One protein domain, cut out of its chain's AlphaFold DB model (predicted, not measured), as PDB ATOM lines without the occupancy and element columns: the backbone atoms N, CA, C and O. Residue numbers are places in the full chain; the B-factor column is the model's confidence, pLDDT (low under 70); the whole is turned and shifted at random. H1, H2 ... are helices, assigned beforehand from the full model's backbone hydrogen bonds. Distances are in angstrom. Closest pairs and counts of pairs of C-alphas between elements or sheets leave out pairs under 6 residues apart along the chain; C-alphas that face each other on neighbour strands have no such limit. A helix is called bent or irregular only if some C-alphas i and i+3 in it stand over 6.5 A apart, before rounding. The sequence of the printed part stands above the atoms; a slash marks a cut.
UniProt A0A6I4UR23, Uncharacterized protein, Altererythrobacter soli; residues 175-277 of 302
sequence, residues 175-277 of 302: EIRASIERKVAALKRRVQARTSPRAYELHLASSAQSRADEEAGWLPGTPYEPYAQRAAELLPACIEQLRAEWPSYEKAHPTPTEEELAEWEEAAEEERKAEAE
ATOM      1  N   GLU A 175      51.625  46.342 -28.074       83.06
ATOM      2  CA  GLU A 175      51.540  44.925 -28.452       83.06
ATOM      3  C   GLU A 175      50.669  44.140 -27.468       83.06
ATOM      4  O   GLU A 175      49.851  43.311 -27.876       83.06
ATOM      5  N   ILE A 176      50.776  44.457 -26.173       84.31
ATOM      6  CA  ILE A 176      49.897  43.902 -25.138       84.31
ATOM      7  C   ILE A 176      48.441  44.281 -25.434       84.31
ATOM      8  O   ILE A 176      47.575  43.405 -25.460       84.31
ATOM      9  N   ARG A 177      48.160  45.564 -25.710       87.69
ATOM     10  CA  ARG A 177      46.807  46.023 -26.072       87.69
ATOM     11  C   ARG A 177      46.294  45.341 -27.337       87.69
ATOM     12  O   ARG A 177      45.196  44.797 -27.304       87.69
ATOM     13  N   ALA A 178      47.104  45.256 -28.389       89.25
ATOM     14  CA  ALA A 178      46.736  44.575 -29.629       89.25
ATOM     15  C   ALA A 178      46.461  43.073 -29.417       89.25
ATOM     16  O   ALA A 178      45.579  42.492 -30.048       89.25
ATOM     17  N   SER A 179      47.190  42.410 -28.512       88.69
ATOM     18  CA  SER A 179      46.892  41.029 -28.113       88.69
ATOM     19  C   SER A 179      45.563  40.927 -27.360       88.69
ATOM     20  O   SER A 179      44.798  39.993 -27.603       88.69
ATOM     21  N   ILE A 180      45.282  41.850 -26.439       87.44
ATOM     22  CA  ILE A 180      44.019  41.876 -25.691       87.44
ATOM     23  C   ILE A 180      42.848  42.113 -26.646       87.44
ATOM     24  O   ILE A 180      41.880  41.359 -26.609       87.44
ATOM     25  N   GLU A 181      42.951  43.093 -27.541       86.69
ATOM     26  CA  GLU A 181      41.924  43.399 -28.540       86.69
ATOM     27  C   GLU A 181      41.638  42.197 -29.445       86.69
ATOM     28  O   GLU A 181      40.473  41.834 -29.618       86.69
ATOM     29  N   ARG A 182      42.679  41.506 -29.938       85.94
ATOM     30  CA  ARG A 182      42.516  40.259 -30.707       85.94
ATOM     31  C   ARG A 182      41.774  39.183 -29.913       85.94
ATOM     32  O   ARG A 182      40.846  38.572 -30.440       85.94
ATOM     33  N   LYS A 183      42.139  38.968 -28.644       78.81
ATOM     34  CA  LYS A 183      41.477  37.977 -27.776       78.81
ATOM     35  C   LYS A 183      40.018  38.342 -27.490       78.81
ATOM     36  O   LYS A 183      39.151  37.475 -27.557       78.81
ATOM     37  N   VAL A 184      39.725  39.615 -27.222       83.75
ATOM     38  CA  VAL A 184      38.354  40.107 -27.004       83.75
ATOM     39  C   VAL A 184      37.515  39.966 -28.274       83.75
ATOM     40  O   VAL A 184      36.365  39.539 -28.193       83.75
ATOM     41  N   ALA A 185      38.072  40.269 -29.448       72.25
ATOM     42  CA  ALA A 185      37.386  40.086 -30.725       72.25
ATOM     43  C   ALA A 185      37.067  38.606 -30.998       72.25
ATOM     44  O   ALA A 185      35.938  38.284 -31.367       72.25
ATOM     45  N   ALA A 186      38.019  37.700 -30.749       69.56
ATOM     46  CA  ALA A 186      37.800  36.259 -30.876       69.56
ATOM     47  C   ALA A 186      36.707  35.755 -29.918       69.56
ATOM     48  O   ALA A 186      35.814  35.014 -30.328       69.56
ATOM     49  N   LEU A 187      36.720  36.209 -28.660       69.88
ATOM     50  CA  LEU A 187      35.691  35.859 -27.682       69.88
ATOM     51  C   LEU A 187      34.307  36.364 -28.106       69.88
ATOM     52  O   LEU A 187      33.336  35.612 -28.036       69.88
ATOM     53  N   LYS A 188      34.212  37.609 -28.596       70.50
ATOM     54  CA  LYS A 188      32.959  38.162 -29.130       70.50
ATOM     55  C   LYS A 188      32.422  37.306 -30.276       70.50
ATOM     56  O   LYS A 188      31.254  36.940 -30.224       70.50
ATOM     57  N   ARG A 189      33.266  36.910 -31.238       65.88
ATOM     58  CA  ARG A 189      32.869  36.013 -32.342       65.88
ATOM     59  C   ARG A 189      32.339  34.669 -31.833       65.88
ATOM     60  O   ARG A 189      31.290  34.229 -32.286       65.88
ATOM     61  N   ARG A 190      32.996  34.055 -30.839       66.00
ATOM     62  CA  ARG A 190      32.544  32.786 -30.229       66.00
ATOM     63  C   ARG A 190      31.188  32.909 -29.539       66.00
ATOM     64  O   ARG A 190      30.345  32.028 -29.678       66.00
ATOM     65  N   VAL A 191      30.975  33.986 -28.783       66.19
ATOM     66  CA  VAL A 191      29.690  34.246 -28.113       66.19
ATOM     67  C   VAL A 191      28.592  34.484 -29.149       66.19
ATOM     68  O   VAL A 191      27.511  33.909 -29.045       66.19
ATOM     69  N   GLN A 192      28.888  35.270 -30.182       65.12
ATOM     70  CA  GLN A 192      27.970  35.580 -31.273       65.12
ATOM     71  C   GLN A 192      27.569  34.332 -32.071       65.12
ATOM     72  O   GLN A 192      26.379  34.091 -32.235       65.12
ATOM     73  N   ALA A 193      28.521  33.476 -32.449       62.75
ATOM     74  CA  ALA A 193      28.250  32.222 -33.161       62.75
ATOM     75  C   ALA A 193      27.381  31.230 -32.359       62.75
ATOM     76  O   ALA A 193      26.666  30.416 -32.936       62.75
ATOM     77  N   ARG A 194      27.412  31.298 -31.020       63.38
ATOM     78  CA  ARG A 194      26.577  30.461 -30.134       63.38
ATOM     79  C   ARG A 194      25.202  31.064 -29.849       63.38
ATOM     80  O   ARG A 194      24.345  30.382 -29.283       63.38
ATOM     81  N   THR A 195      24.987  32.331 -30.187       73.25
ATOM     82  CA  THR A 195      23.744  33.037 -29.878       73.25
ATOM     83  C   THR A 195      22.742  32.778 -30.995       73.25
ATOM     84  O   THR A 195      22.939  33.221 -32.111       73.25
ATOM     85  N   SER A 196      21.648  32.064 -30.722       79.38
ATOM     86  CA  SER A 196      20.589  31.900 -31.729       79.38
ATOM     87  C   SER A 196      19.902  33.242 -32.040       79.38
ATOM     88  O   SER A 196      19.842  34.103 -31.155       79.38
ATOM     89  N   PRO A 197      19.283  33.416 -33.224       79.31
ATOM     90  CA  PRO A 197      18.547  34.640 -33.560       79.31
ATOM     91  C   PRO A 197      17.508  35.032 -32.495       79.31
ATOM     92  O   PRO A 197      17.349  36.200 -32.150       79.31
ATOM     93  N   ARG A 198      16.844  34.035 -31.897       80.56
ATOM     94  CA  ARG A 198      15.875  34.246 -30.813       80.56
ATOM     95  C   ARG A 198      16.541  34.683 -29.506       80.56
ATOM     96  O   ARG A 198      15.984  35.512 -28.796       80.56
ATOM     97  N   ALA A 199      17.709  34.130 -29.179       82.19
ATOM     98  CA  ALA A 199      18.471  34.541 -28.001       82.19
ATOM     99  C   ALA A 199      19.000  35.977 -28.142       82.19
ATOM    100  O   ALA A 199      18.994  36.721 -27.165       82.19
ATOM    101  N   TYR A 200      19.383  36.387 -29.355       82.12
ATOM    102  CA  TYR A 200      19.800  37.756 -29.649       82.12
ATOM    103  C   TYR A 200      18.668  38.766 -29.438       82.12
ATOM    104  O   TYR A 200      18.846  39.742 -28.719       82.12
ATOM    105  N   GLU A 201      17.478  38.503 -29.986       84.88
ATOM    106  CA  GLU A 201      16.312  39.379 -29.797       84.88
ATOM    107  C   GLU A 201      15.893  39.474 -28.319       84.88
ATOM    108  O   GLU A 201      15.544  40.552 -27.841       84.88
ATOM    109  N   LEU A 202      15.997  38.377 -27.556       86.88
ATOM    110  CA  LEU A 202      15.762  38.400 -26.107       86.88
ATOM    111  C   LEU A 202      16.813  39.229 -25.360       86.88
ATOM    112  O   LEU A 202      16.469  39.972 -24.443       86.88
ATOM    113  N   HIS A 203      18.085  39.126 -25.749       86.00
ATOM    114  CA  HIS A 203      19.153  39.929 -25.162       86.00
ATOM    115  C   HIS A 203      18.980  41.422 -25.471       86.00
ATOM    116  O   HIS A 203      19.149  42.258 -24.581       86.00
ATOM    117  N   LEU A 204      18.581  41.750 -26.700       86.31
ATOM    118  CA  LEU A 204      18.275  43.112 -27.125       86.31
ATOM    119  C   LEU A 204      17.092  43.681 -26.335       86.31
ATOM    120  O   LEU A 204      17.190  44.782 -25.801       86.31
ATOM    121  N   ALA A 205      16.009  42.910 -26.194       88.19
ATOM    122  CA  ALA A 205      14.844  43.297 -25.400       88.19
ATOM    123  C   ALA A 205      15.201  43.502 -23.918       88.19
ATOM    124  O   ALA A 205      14.803  44.500 -23.323       88.19
ATOM    125  N   SER A 206      16.004  42.603 -23.339       91.75
ATOM    126  CA  SER A 206      16.499  42.742 -21.965       91.75
ATOM    127  C   SER A 206      17.355  43.996 -21.790       91.75
ATOM    128  O   SER A 206      17.216  44.691 -20.791       91.75
ATOM    129  N   SER A 207      18.230  44.295 -22.751       91.31
ATOM    130  CA  SER A 207      19.106  45.472 -22.702       91.31
ATOM    131  C   SER A 207      18.317  46.772 -22.877       91.31
ATOM    132  O   SER A 207      18.619  47.770 -22.225       91.31
ATOM    133  N   ALA A 208      17.280  46.755 -23.720       92.62
ATOM    134  CA  ALA A 208      16.365  47.879 -23.891       92.62
ATOM    135  C   ALA A 208      15.562  48.153 -22.622       92.62
ATOM    136  O   ALA A 208      15.415  49.313 -22.249       92.62
ATOM    137  N   GLN A 209      15.114  47.098 -21.938       92.88
ATOM    138  CA  GLN A 209      14.466  47.225 -20.638       92.88
ATOM    139  C   GLN A 209      15.413  47.840 -19.608       92.88
ATOM    140  O   GLN A 209      15.045  48.819 -18.976       92.88
ATOM    141  N   SER A 210      16.655  47.357 -19.500       92.75
ATOM    142  CA  SER A 210      17.624  47.925 -18.553       92.75
ATOM    143  C   SER A 210      17.905  49.411 -18.802       92.75
ATOM    144  O   SER A 210      17.951  50.179 -17.846       92.75
ATOM    145  N   ARG A 211      18.032  49.845 -20.065       93.38
ATOM    146  CA  ARG A 211      18.165  51.279 -20.393       93.38
ATOM    147  C   ARG A 211      16.915  52.075 -20.019       93.38
ATOM    148  O   ARG A 211      17.035  53.144 -19.434       93.38
ATOM    149  N   ALA A 212      15.729  51.547 -20.321       93.69
ATOM    150  CA  ALA A 212      14.468  52.198 -19.975       93.69
ATOM    151  C   ALA A 212      14.285  52.331 -18.453       93.69
ATOM    152  O   ALA A 212      13.783  53.351 -17.986       93.69
ATOM    153  N   ASP A 213      14.730  51.336 -17.684       93.12
ATOM    154  CA  ASP A 213      14.704  51.345 -16.219       93.12
ATOM    155  C   ASP A 213      15.672  52.397 -15.654       93.12
ATOM    156  O   ASP A 213      15.295  53.181 -14.779       93.12
ATOM    157  N   GLU A 214      16.897  52.465 -16.184       92.50
ATOM    158  CA  GLU A 214      17.892  53.480 -15.815       92.50
ATOM    159  C   GLU A 214      17.405  54.902 -16.139       92.50
ATOM    160  O   GLU A 214      17.489  55.792 -15.291       92.50
ATOM    161  N   GLU A 215      16.834  55.124 -17.328       93.50
ATOM    162  CA  GLU A 215      16.271  56.421 -17.732       93.50
ATOM    163  C   GLU A 215      15.004  56.796 -16.950       93.50
ATOM    164  O   GLU A 215      14.753  57.979 -16.693       93.50
ATOM    165  N   ALA A 216      14.214  55.808 -16.521       92.38
ATOM    166  CA  ALA A 216      13.115  56.011 -15.582       92.38
ATOM    167  C   ALA A 216      13.608  56.369 -14.166       92.38
ATOM    168  O   ALA A 216      12.808  56.799 -13.333       92.38
ATOM    169  N   GLY A 217      14.913  56.241 -13.901       92.00
ATOM    170  CA  GLY A 217      15.553  56.575 -12.632       92.00
ATOM    171  C   GLY A 217      15.558  55.430 -11.620       92.00
ATOM    172  O   GLY A 217      15.735  55.685 -10.425       92.00
ATOM    173  N   TRP A 218      15.345  54.186 -12.062       94.81
ATOM    174  CA  TRP A 218      15.430  53.023 -11.186       94.81
ATOM    175  C   TRP A 218      16.880  52.759 -10.771       94.81
ATOM    176  O   TRP A 218      17.806  52.788 -11.580       94.81
ATOM    177  N   LEU A 219      17.074  52.480  -9.480       89.31
ATOM    178  CA  LEU A 219      18.375  52.158  -8.900       89.31
ATOM    179  C   LEU A 219      18.386  50.716  -8.377       89.31
ATOM    180  O   LEU A 219      17.427  50.312  -7.701       89.31
ATOM    181  N   PRO A 220      19.483  49.963  -8.585       90.69
ATOM    182  CA  PRO A 220      19.621  48.611  -8.059       90.69
ATOM    183  C   PRO A 220      19.351  48.548  -6.549       90.69
ATOM    184  O   PRO A 220      19.975  49.258  -5.761       90.69
ATOM    185  N   GLY A 221      18.419  47.683  -6.142       86.38
ATOM    186  CA  GLY A 221      18.039  47.484  -4.737       86.38
ATOM    187  C   GLY A 221      16.830  48.296  -4.260       86.38
ATOM    188  O   GLY A 221      16.392  48.104  -3.126       86.38
ATOM    189  N   THR A 222      16.252  49.156  -5.105       89.50
ATOM    190  CA  THR A 222      14.976  49.836  -4.817       89.50
ATOM    191  C   THR A 222      13.765  49.055  -5.357       89.50
ATOM    192  O   THR A 222      13.899  48.328  -6.348       89.50
ATOM    193  N   PRO A 223      12.572  49.172  -4.732       92.00
ATOM    194  CA  PRO A 223      11.342  48.601  -5.280       92.00
ATOM    195  C   PRO A 223      11.078  49.112  -6.700       92.00
ATOM    196  O   PRO A 223      11.140  50.313  -6.943       92.00
ATOM    197  N   TYR A 224      10.775  48.202  -7.627       91.44
ATOM    198  CA  TYR A 224      10.644  48.523  -9.053       91.44
ATOM    199  C   TYR A 224       9.302  49.181  -9.422       91.44
ATOM    200  O   TYR A 224       9.256  50.051 -10.287       91.44
ATOM    201  N   GLU A 225       8.222  48.823  -8.721       93.00
ATOM    202  CA  GLU A 225       6.840  49.239  -9.021       93.00
ATOM    203  C   GLU A 225       6.643  50.742  -9.331       93.00
ATOM    204  O   GLU A 225       5.956  51.055 -10.302       93.00
ATOM    205  N   PRO A 226       7.262  51.693  -8.595       93.25
ATOM    206  CA  PRO A 226       7.082  53.126  -8.850       93.25
ATOM    207  C   PRO A 226       7.621  53.601 -10.207       93.25
ATOM    208  O   PRO A 226       7.206  54.649 -10.699       93.25
ATOM    209  N   TYR A 227       8.552  52.852 -10.797       91.94
ATOM    210  CA  TYR A 227       9.251  53.205 -12.035       91.94
ATOM    211  C   TYR A 227       8.678  52.477 -13.254       91.94
ATOM    212  O   TYR A 227       8.878  52.923 -14.382       91.94
ATOM    213  N   ALA A 228       7.922  51.396 -13.034       91.12
ATOM    214  CA  ALA A 228       7.457  50.488 -14.078       91.12
ATOM    215  C   ALA A 228       6.658  51.192 -15.185       91.12
ATOM    216  O   ALA A 228       6.864  50.921 -16.367       91.12
ATOM    217  N   GLN A 229       5.778  52.131 -14.821       91.88
ATOM    218  CA  GLN A 229       4.982  52.878 -15.799       91.88
ATOM    219  C   GLN A 229       5.863  53.771 -16.679       91.88
ATOM    220  O   GLN A 229       5.704  53.793 -17.897       91.88
ATOM    221  N   ARG A 230       6.829  54.471 -16.073       91.50
ATOM    222  CA  ARG A 230       7.737  55.355 -16.805       91.50
ATOM    223  C   ARG A 230       8.699  54.566 -17.694       91.50
ATOM    224  O   ARG A 230       8.913  54.956 -18.837       91.50
ATOM    225  N   ALA A 231       9.227  53.447 -17.205       92.56
ATOM    226  CA  ALA A 231      10.058  52.545 -17.996       92.56
ATOM    227  C   ALA A 231       9.279  51.972 -19.195       92.56
ATOM    228  O   ALA A 231       9.794  51.945 -20.310       92.56
ATOM    229  N   ALA A 232       8.006  51.599 -19.011       93.12
ATOM    230  CA  ALA A 232       7.153  51.116 -20.099       93.12
ATOM    231  C   ALA A 232       6.903  52.175 -21.192       93.12
ATOM    232  O   ALA A 232       6.837  51.827 -22.370       93.12
ATOM    233  N   GLU A 233       6.800  53.458 -20.827       94.75
ATOM    234  CA  GLU A 233       6.694  54.566 -21.791       94.75
ATOM    235  C   GLU A 233       7.985  54.771 -22.602       94.75
ATOM    236  O   GLU A 233       7.921  55.116 -23.782       94.75
ATOM    237  N   LEU A 234       9.152  54.568 -21.979       93.75
ATOM    238  CA  LEU A 234      10.470  54.783 -22.592       93.75
ATOM    239  C   LEU A 234      10.968  53.577 -23.404       93.75
ATOM    240  O   LEU A 234      11.770  53.736 -24.329       93.75
ATOM    241  N   LEU A 235      10.471  52.377 -23.097       93.38
ATOM    242  CA  LEU A 235      10.917  51.120 -23.692       93.38
ATOM    243  C   LEU A 235      10.885  51.106 -25.235       93.38
ATOM    244  O   LEU A 235      11.888  50.693 -25.822       93.38
ATOM    245  N   PRO A 236       9.823  51.568 -25.934       93.75
ATOM    246  CA  PRO A 236       9.810  51.571 -27.398       93.75
ATOM    247  C   PRO A 236      10.943  52.409 -28.007       93.75
ATOM    248  O   PRO A 236      11.592  51.963 -28.952       93.75
ATOM    249  N   ALA A 237      11.238  53.577 -27.426       92.56
ATOM    250  CA  ALA A 237      12.329  54.436 -27.882       92.56
ATOM    251  C   ALA A 237      13.704  53.795 -27.621       92.56
ATOM    252  O   ALA A 237      14.571  53.816 -28.493       92.56
ATOM    253  N   CYS A 238      13.885  53.154 -26.460       91.75
ATOM    254  CA  CYS A 238      15.106  52.411 -26.133       91.75
ATOM    255  C   CYS A 238      15.338  51.227 -27.088       91.75
ATOM    256  O   CYS A 238      16.475  50.968 -27.486       91.75
ATOM    257  N   ILE A 239      14.272  50.525 -27.496       89.44
ATOM    258  CA  ILE A 239      14.344  49.446 -28.494       89.44
ATOM    259  C   ILE A 239      14.813  49.994 -29.846       89.44
ATOM    260  O   ILE A 239      15.680  49.387 -30.474       89.44
ATOM    261  N   GLU A 240      14.270  51.122 -30.306       88.69
ATOM    262  CA  GLU A 240      14.678  51.729 -31.580       88.69
ATOM    263  C   GLU A 240      16.139  52.193 -31.560       88.69
ATOM    264  O   GLU A 240      16.888  51.902 -32.495       88.69
ATOM    265  N   GLN A 241      16.573  52.842 -30.476       87.81
ATOM    266  CA  GLN A 241      17.966  53.261 -30.292       87.81
ATOM    267  C   GLN A 241      18.922  52.065 -30.302       87.81
ATOM    268  O   GLN A 241      19.921  52.067 -31.023       87.81
ATOM    269  N   LEU A 242      18.596  51.003 -29.561       85.12
ATOM    270  CA  LEU A 242      19.417  49.798 -29.538       85.12
ATOM    271  C   LEU A 242      19.411  49.059 -30.875       85.12
ATOM    272  O   LEU A 242      20.456  48.552 -31.258       85.12
ATOM    273  N   ARG A 243      18.302  49.031 -31.627       83.19
ATOM    274  CA  ARG A 243      18.281  48.474 -32.995       83.19
ATOM    275  C   ARG A 243      19.121  49.294 -33.979       83.19
ATOM    276  O   ARG A 243      19.599  48.736 -34.966       83.19
ATOM    277  N   ALA A 244      19.294  50.595 -33.738       84.31
ATOM    278  CA  ALA A 244      20.177  51.447 -34.531       84.31
ATOM    279  C   ALA A 244      21.662  51.212 -34.198       84.31
ATOM    280  O   ALA A 244      22.488  51.162 -35.107       84.31
ATOM    281  N   GLU A 245      21.999  51.032 -32.917       81.75
ATOM    282  CA  GLU A 245      23.360  50.708 -32.457       81.75
ATOM    283  C   GLU A 245      23.767  49.258 -32.773       81.75
ATOM    284  O   GLU A 245      24.917  48.986 -33.121       81.75
ATOM    285  N   TRP A 246      22.812  48.335 -32.668       76.56
ATOM    286  CA  TRP A 246      22.965  46.895 -32.844       76.56
ATOM    287  C   TRP A 246      21.911  46.390 -33.840       76.56
ATOM    288  O   TRP A 246      20.825  45.956 -33.440       76.56
ATOM    289  N   PRO A 247      22.205  46.454 -35.153       70.19
ATOM    290  CA  PRO A 247      21.286  46.032 -36.208       70.19
ATOM    291  C   PRO A 247      20.823  44.572 -36.071       70.19
ATOM    292  O   PRO A 247      21.378  43.798 -35.294       70.19
ATOM    293  N   SER A 248      19.806  44.193 -36.862       67.19
ATOM    294  CA  SER A 248      19.254  42.824 -36.927       67.19
ATOM    295  C   SER A 248      20.344  41.749 -36.893       67.19
ATOM    296  O   SER A 248      21.395  41.931 -37.510       67.19
ATOM    297  N   TYR A 249      20.055  40.616 -36.243       67.12
ATOM    298  CA  TYR A 249      20.955  39.465 -36.142       67.12
ATOM    299  C   TYR A 249      21.608  39.118 -37.490       67.12
ATOM    300  O   TYR A 249      22.811  38.943 -37.544       67.12
ATOM    301  N   GLU A 250      20.866  39.133 -38.599       65.19
ATOM    302  CA  GLU A 250      21.389  38.831 -39.946       65.19
ATOM    303  C   GLU A 250      22.384  39.873 -40.493       65.19
ATOM    304  O   GLU A 250      23.245  39.554 -41.306       65.19
ATOM    305  N   LYS A 251      22.281  41.136 -40.060       64.69
ATOM    306  CA  LYS A 251      23.225  42.206 -40.427       64.69
ATOM    307  C   LYS A 251      24.436  42.246 -39.496       64.69
ATOM    308  O   LYS A 251      25.523  42.605 -39.935       64.69
ATOM    309  N   ALA A 252      24.240  41.909 -38.221       59.69
ATOM    310  CA  ALA A 252      25.306  41.787 -37.228       59.69
ATOM    311  C   ALA A 252      26.097  40.470 -37.375       59.69
ATOM    312  O   ALA A 252      27.267  40.401 -36.997       59.69
ATOM    313  N   HIS A 253      25.464  39.452 -37.960       61.75
ATOM    314  CA  HIS A 253      25.991  38.120 -38.240       61.75
ATOM    315  C   HIS A 253      25.677  37.767 -39.697       61.75
ATOM    316  O   HIS A 253      24.701  37.057 -39.957       61.75
ATOM    317  N   PRO A 254      26.466  38.283 -40.662       63.78
ATOM    318  CA  PRO A 254      26.365  37.812 -42.035       63.78
ATOM    319  C   PRO A 254      26.529  36.292 -42.044       63.78
ATOM    320  O   PRO A 254      27.335  35.750 -41.284       63.78
ATOM    321  N   THR A 255      25.739  35.609 -42.872       61.66
ATOM    322  CA  THR A 255      25.887  34.165 -43.063       61.66
ATOM    323  C   THR A 255      27.334  33.894 -43.468       61.66
ATOM    324  O   THR A 255      27.754  34.450 -44.489       61.66
ATOM    325  N   PRO A 256      28.097  33.119 -42.677       64.19
ATOM    326  CA  PRO A 256      29.482  32.828 -43.005       64.19
ATOM    327  C   PRO A 256      29.541  32.139 -44.367       64.19
ATOM    328  O   PRO A 256      28.644  31.373 -44.734       64.19
ATOM    329  N   THR A 257      30.569  32.471 -45.135       70.62
ATOM    330  CA  THR A 257      30.836  31.819 -46.418       70.62
ATOM    331  C   THR A 257      31.172  30.338 -46.205       70.62
ATOM    332  O   THR A 257      31.550  29.932 -45.106       70.62
ATOM    333  N   GLU A 258      31.023  29.505 -47.243       68.00
ATOM    334  CA  GLU A 258      31.353  28.069 -47.151       68.00
ATOM    335  C   GLU A 258      32.815  27.837 -46.725       68.00
ATOM    336  O   GLU A 258      33.097  26.900 -45.981       68.00
ATOM    337  N   GLU A 259      33.725  28.730 -47.126       68.44
ATOM    338  CA  GLU A 259      35.142  28.705 -46.746       68.44
ATOM    339  C   GLU A 259      35.341  29.015 -45.250       68.44
ATOM    340  O   GLU A 259      36.041  28.283 -44.555       68.44
ATOM    341  N   GLU A 260      34.662  30.036 -44.714       67.12
ATOM    342  CA  GLU A 260      34.739  30.396 -43.288       67.12
ATOM    343  C   GLU A 260      34.127  29.322 -42.377       67.12
ATOM    344  O   GLU A 260      34.619  29.089 -41.274       67.12
ATOM    345  N   LEU A 261      33.062  28.650 -42.829       66.44
ATOM    346  CA  LEU A 261      32.467  27.524 -42.106       66.44
ATOM    347  C   LEU A 261      33.440  26.343 -42.004       66.44
ATOM    348  O   LEU A 261      33.582  25.783 -40.918       66.44
ATOM    349  N   ALA A 262      34.137  26.010 -43.095       73.50
ATOM    350  CA  ALA A 262      35.145  24.952 -43.107       73.50
ATOM    351  C   ALA A 262      36.321  25.272 -42.166       73.50
ATOM    352  O   ALA A 262      36.702  24.433 -41.352       73.50
ATOM    353  N   GLU A 263      36.830  26.509 -42.189       69.19
ATOM    354  CA  GLU A 263      37.891  26.959 -41.273       69.19
ATOM    355  C   GLU A 263      37.465  26.886 -39.795       69.19
ATOM    356  O   GLU A 263      38.262  26.554 -38.914       69.19
ATOM    357  N   TRP A 264      36.203  27.206 -39.492       68.81
ATOM    358  CA  TRP A 264      35.690  27.169 -38.120       68.81
ATOM    359  C   TRP A 264      35.449  25.742 -37.626       68.81
ATOM    360  O   TRP A 264      35.656  25.473 -36.440       68.81
ATOM    361  N   GLU A 265      35.029  24.832 -38.506       72.25
ATOM    362  CA  GLU A 265      34.897  23.409 -38.191       72.25
ATOM    363  C   GLU A 265      36.260  22.764 -37.920       72.25
ATOM    364  O   GLU A 265      36.404  22.081 -36.902       72.25
ATOM    365  N   GLU A 266      37.271  23.056 -38.743       73.88
ATOM    366  CA  GLU A 266      38.651  22.604 -38.525       73.88
ATOM    367  C   GLU A 266      39.217  23.138 -37.200       73.88
ATOM    368  O   GLU A 266      39.704  22.362 -36.375       73.88
ATOM    369  N   ALA A 267      39.063  24.438 -36.919       69.25
ATOM    370  CA  ALA A 267      39.515  25.033 -35.658       69.25
ATOM    371  C   ALA A 267      38.788  24.453 -34.427       69.25
ATOM    372  O   ALA A 267      39.390  24.279 -33.366       69.25
ATOM    373  N   ALA A 268      37.496  24.129 -34.548       68.94
ATOM    374  CA  ALA A 268      36.728  23.488 -33.481       68.94
ATOM    375  C   ALA A 268      37.098  22.006 -33.292       68.94
ATOM    376  O   ALA A 268      36.958  21.464 -32.193       68.94
ATOM    377  N   GLU A 269      37.534  21.309 -34.343       74.50
ATOM    378  CA  GLU A 269      38.141  19.981 -34.221       74.50
ATOM    379  C   GLU A 269      39.522  20.033 -33.570       74.50
ATOM    380  O   GLU A 269      39.813  19.183 -32.729       74.50
ATOM    381  N   GLU A 270      40.343  21.032 -33.890       75.38
ATOM    382  CA  GLU A 270      41.634  21.242 -33.232       75.38
ATOM    383  C   GLU A 270      41.476  21.587 -31.749       75.38
ATOM    384  O   GLU A 270      42.148  20.977 -30.921       75.38
ATOM    385  N   GLU A 271      40.544  22.474 -31.375       66.94
ATOM    386  CA  GLU A 271      40.248  22.754 -29.960       66.94
ATOM    387  C   GLU A 271      39.714  21.512 -29.231       66.94
ATOM    388  O   GLU A 271      40.122  21.248 -28.104       66.94
ATOM    389  N   ARG A 272      38.860  20.698 -29.871       73.44
ATOM    390  CA  ARG A 272      38.386  19.429 -29.284       73.44
ATOM    391  C   ARG A 272      39.501  18.398 -29.129       73.44
ATOM    392  O   ARG A 272      39.494  17.659 -28.149       73.44
ATOM    393  N   LYS A 273      40.446  18.331 -30.073       74.69
ATOM    394  CA  LYS A 273      41.645  17.486 -29.967       74.69
ATOM    395  C   LYS A 273      42.571  17.985 -28.860       74.69
ATOM    396  O   LYS A 273      43.019  17.172 -28.061       74.69
ATOM    397  N   ALA A 274      42.774  19.296 -28.754       70.94
ATOM    398  CA  ALA A 274      43.574  19.911 -27.700       70.94
ATOM    399  C   ALA A 274      42.951  19.705 -26.309       70.94
ATOM    400  O   ALA A 274      43.653  19.277 -25.405       70.94
ATOM    401  N   GLU A 275      41.637  19.894 -26.130       64.44
ATOM    402  CA  GLU A 275      40.938  19.585 -24.867       64.44
ATOM    403  C   GLU A 275      40.941  18.081 -24.535       64.44
ATOM    404  O   GLU A 275      40.897  17.704 -23.360       64.44
ATOM    405  N   ALA A 276      40.973  17.210 -25.549       67.88
ATOM    406  CA  ALA A 276      41.088  15.765 -25.361       67.88
ATOM    407  C   ALA A 276      42.513  15.337 -24.966       67.88
ATOM    408  O   ALA A 276      42.652  14.441 -24.137       67.88
ATOM    409  N   GLU A 277      43.551  15.988 -25.501       63.06
ATOM    410  CA  GLU A 277      44.954  15.790 -25.101       63.06
ATOM    411  C   GLU A 277      45.293  16.469 -23.762       63.06
ATOM    412  O   GLU A 277      46.114  15.962 -23.001       63.06
TER     413      GLU A 277
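This is residues 175 to 277 of the 302 residues of an uncharacterized protein of Altererythrobacter soli (UniProt A0A6I4UR23). The kinked helix H3 folds back over H2, the two making most of the body, and two separate arms stick out, residues 175 to 188 of H1, which comes before H2 in the chain, and residues 265 to 277 of H5, whose centre is the farthest of the five helices from the mean of the C-alphas, at 23.1 A. The 103 printed residues hold five named helices, H1 to H5, and no named strand: all helix. The whole is elongated, 55 by 29 by 29 A, and only just loose, close to extended, with a radius of gyration of the C-alphas of 19.0 A.

H3, residues 225 to 245, is irregular, with C-alphas 226 and 229 7.3 A apart. H2 is residues 197 to 215, and H4 is 249 to 252. H1, residues 175 to 194, spans 28.9 A from (51.540, 44.925, -28.452). H5, residues 258 to 277, spans 28.7 A and ends at (44.954, 15.790, -25.101).

H3 touches H2, opposite ways at a steep tilt of 54 degrees; their closest C-alphas, Ala 212 and Ala 231, are 4.8 A apart. H1 and H5 touch no helix. In H3, 13 of 17 O i to N i+4 pairs are within hydrogen-bond range.

The printed part has no cut. Residues 248 to 256 are under pLDDT 70.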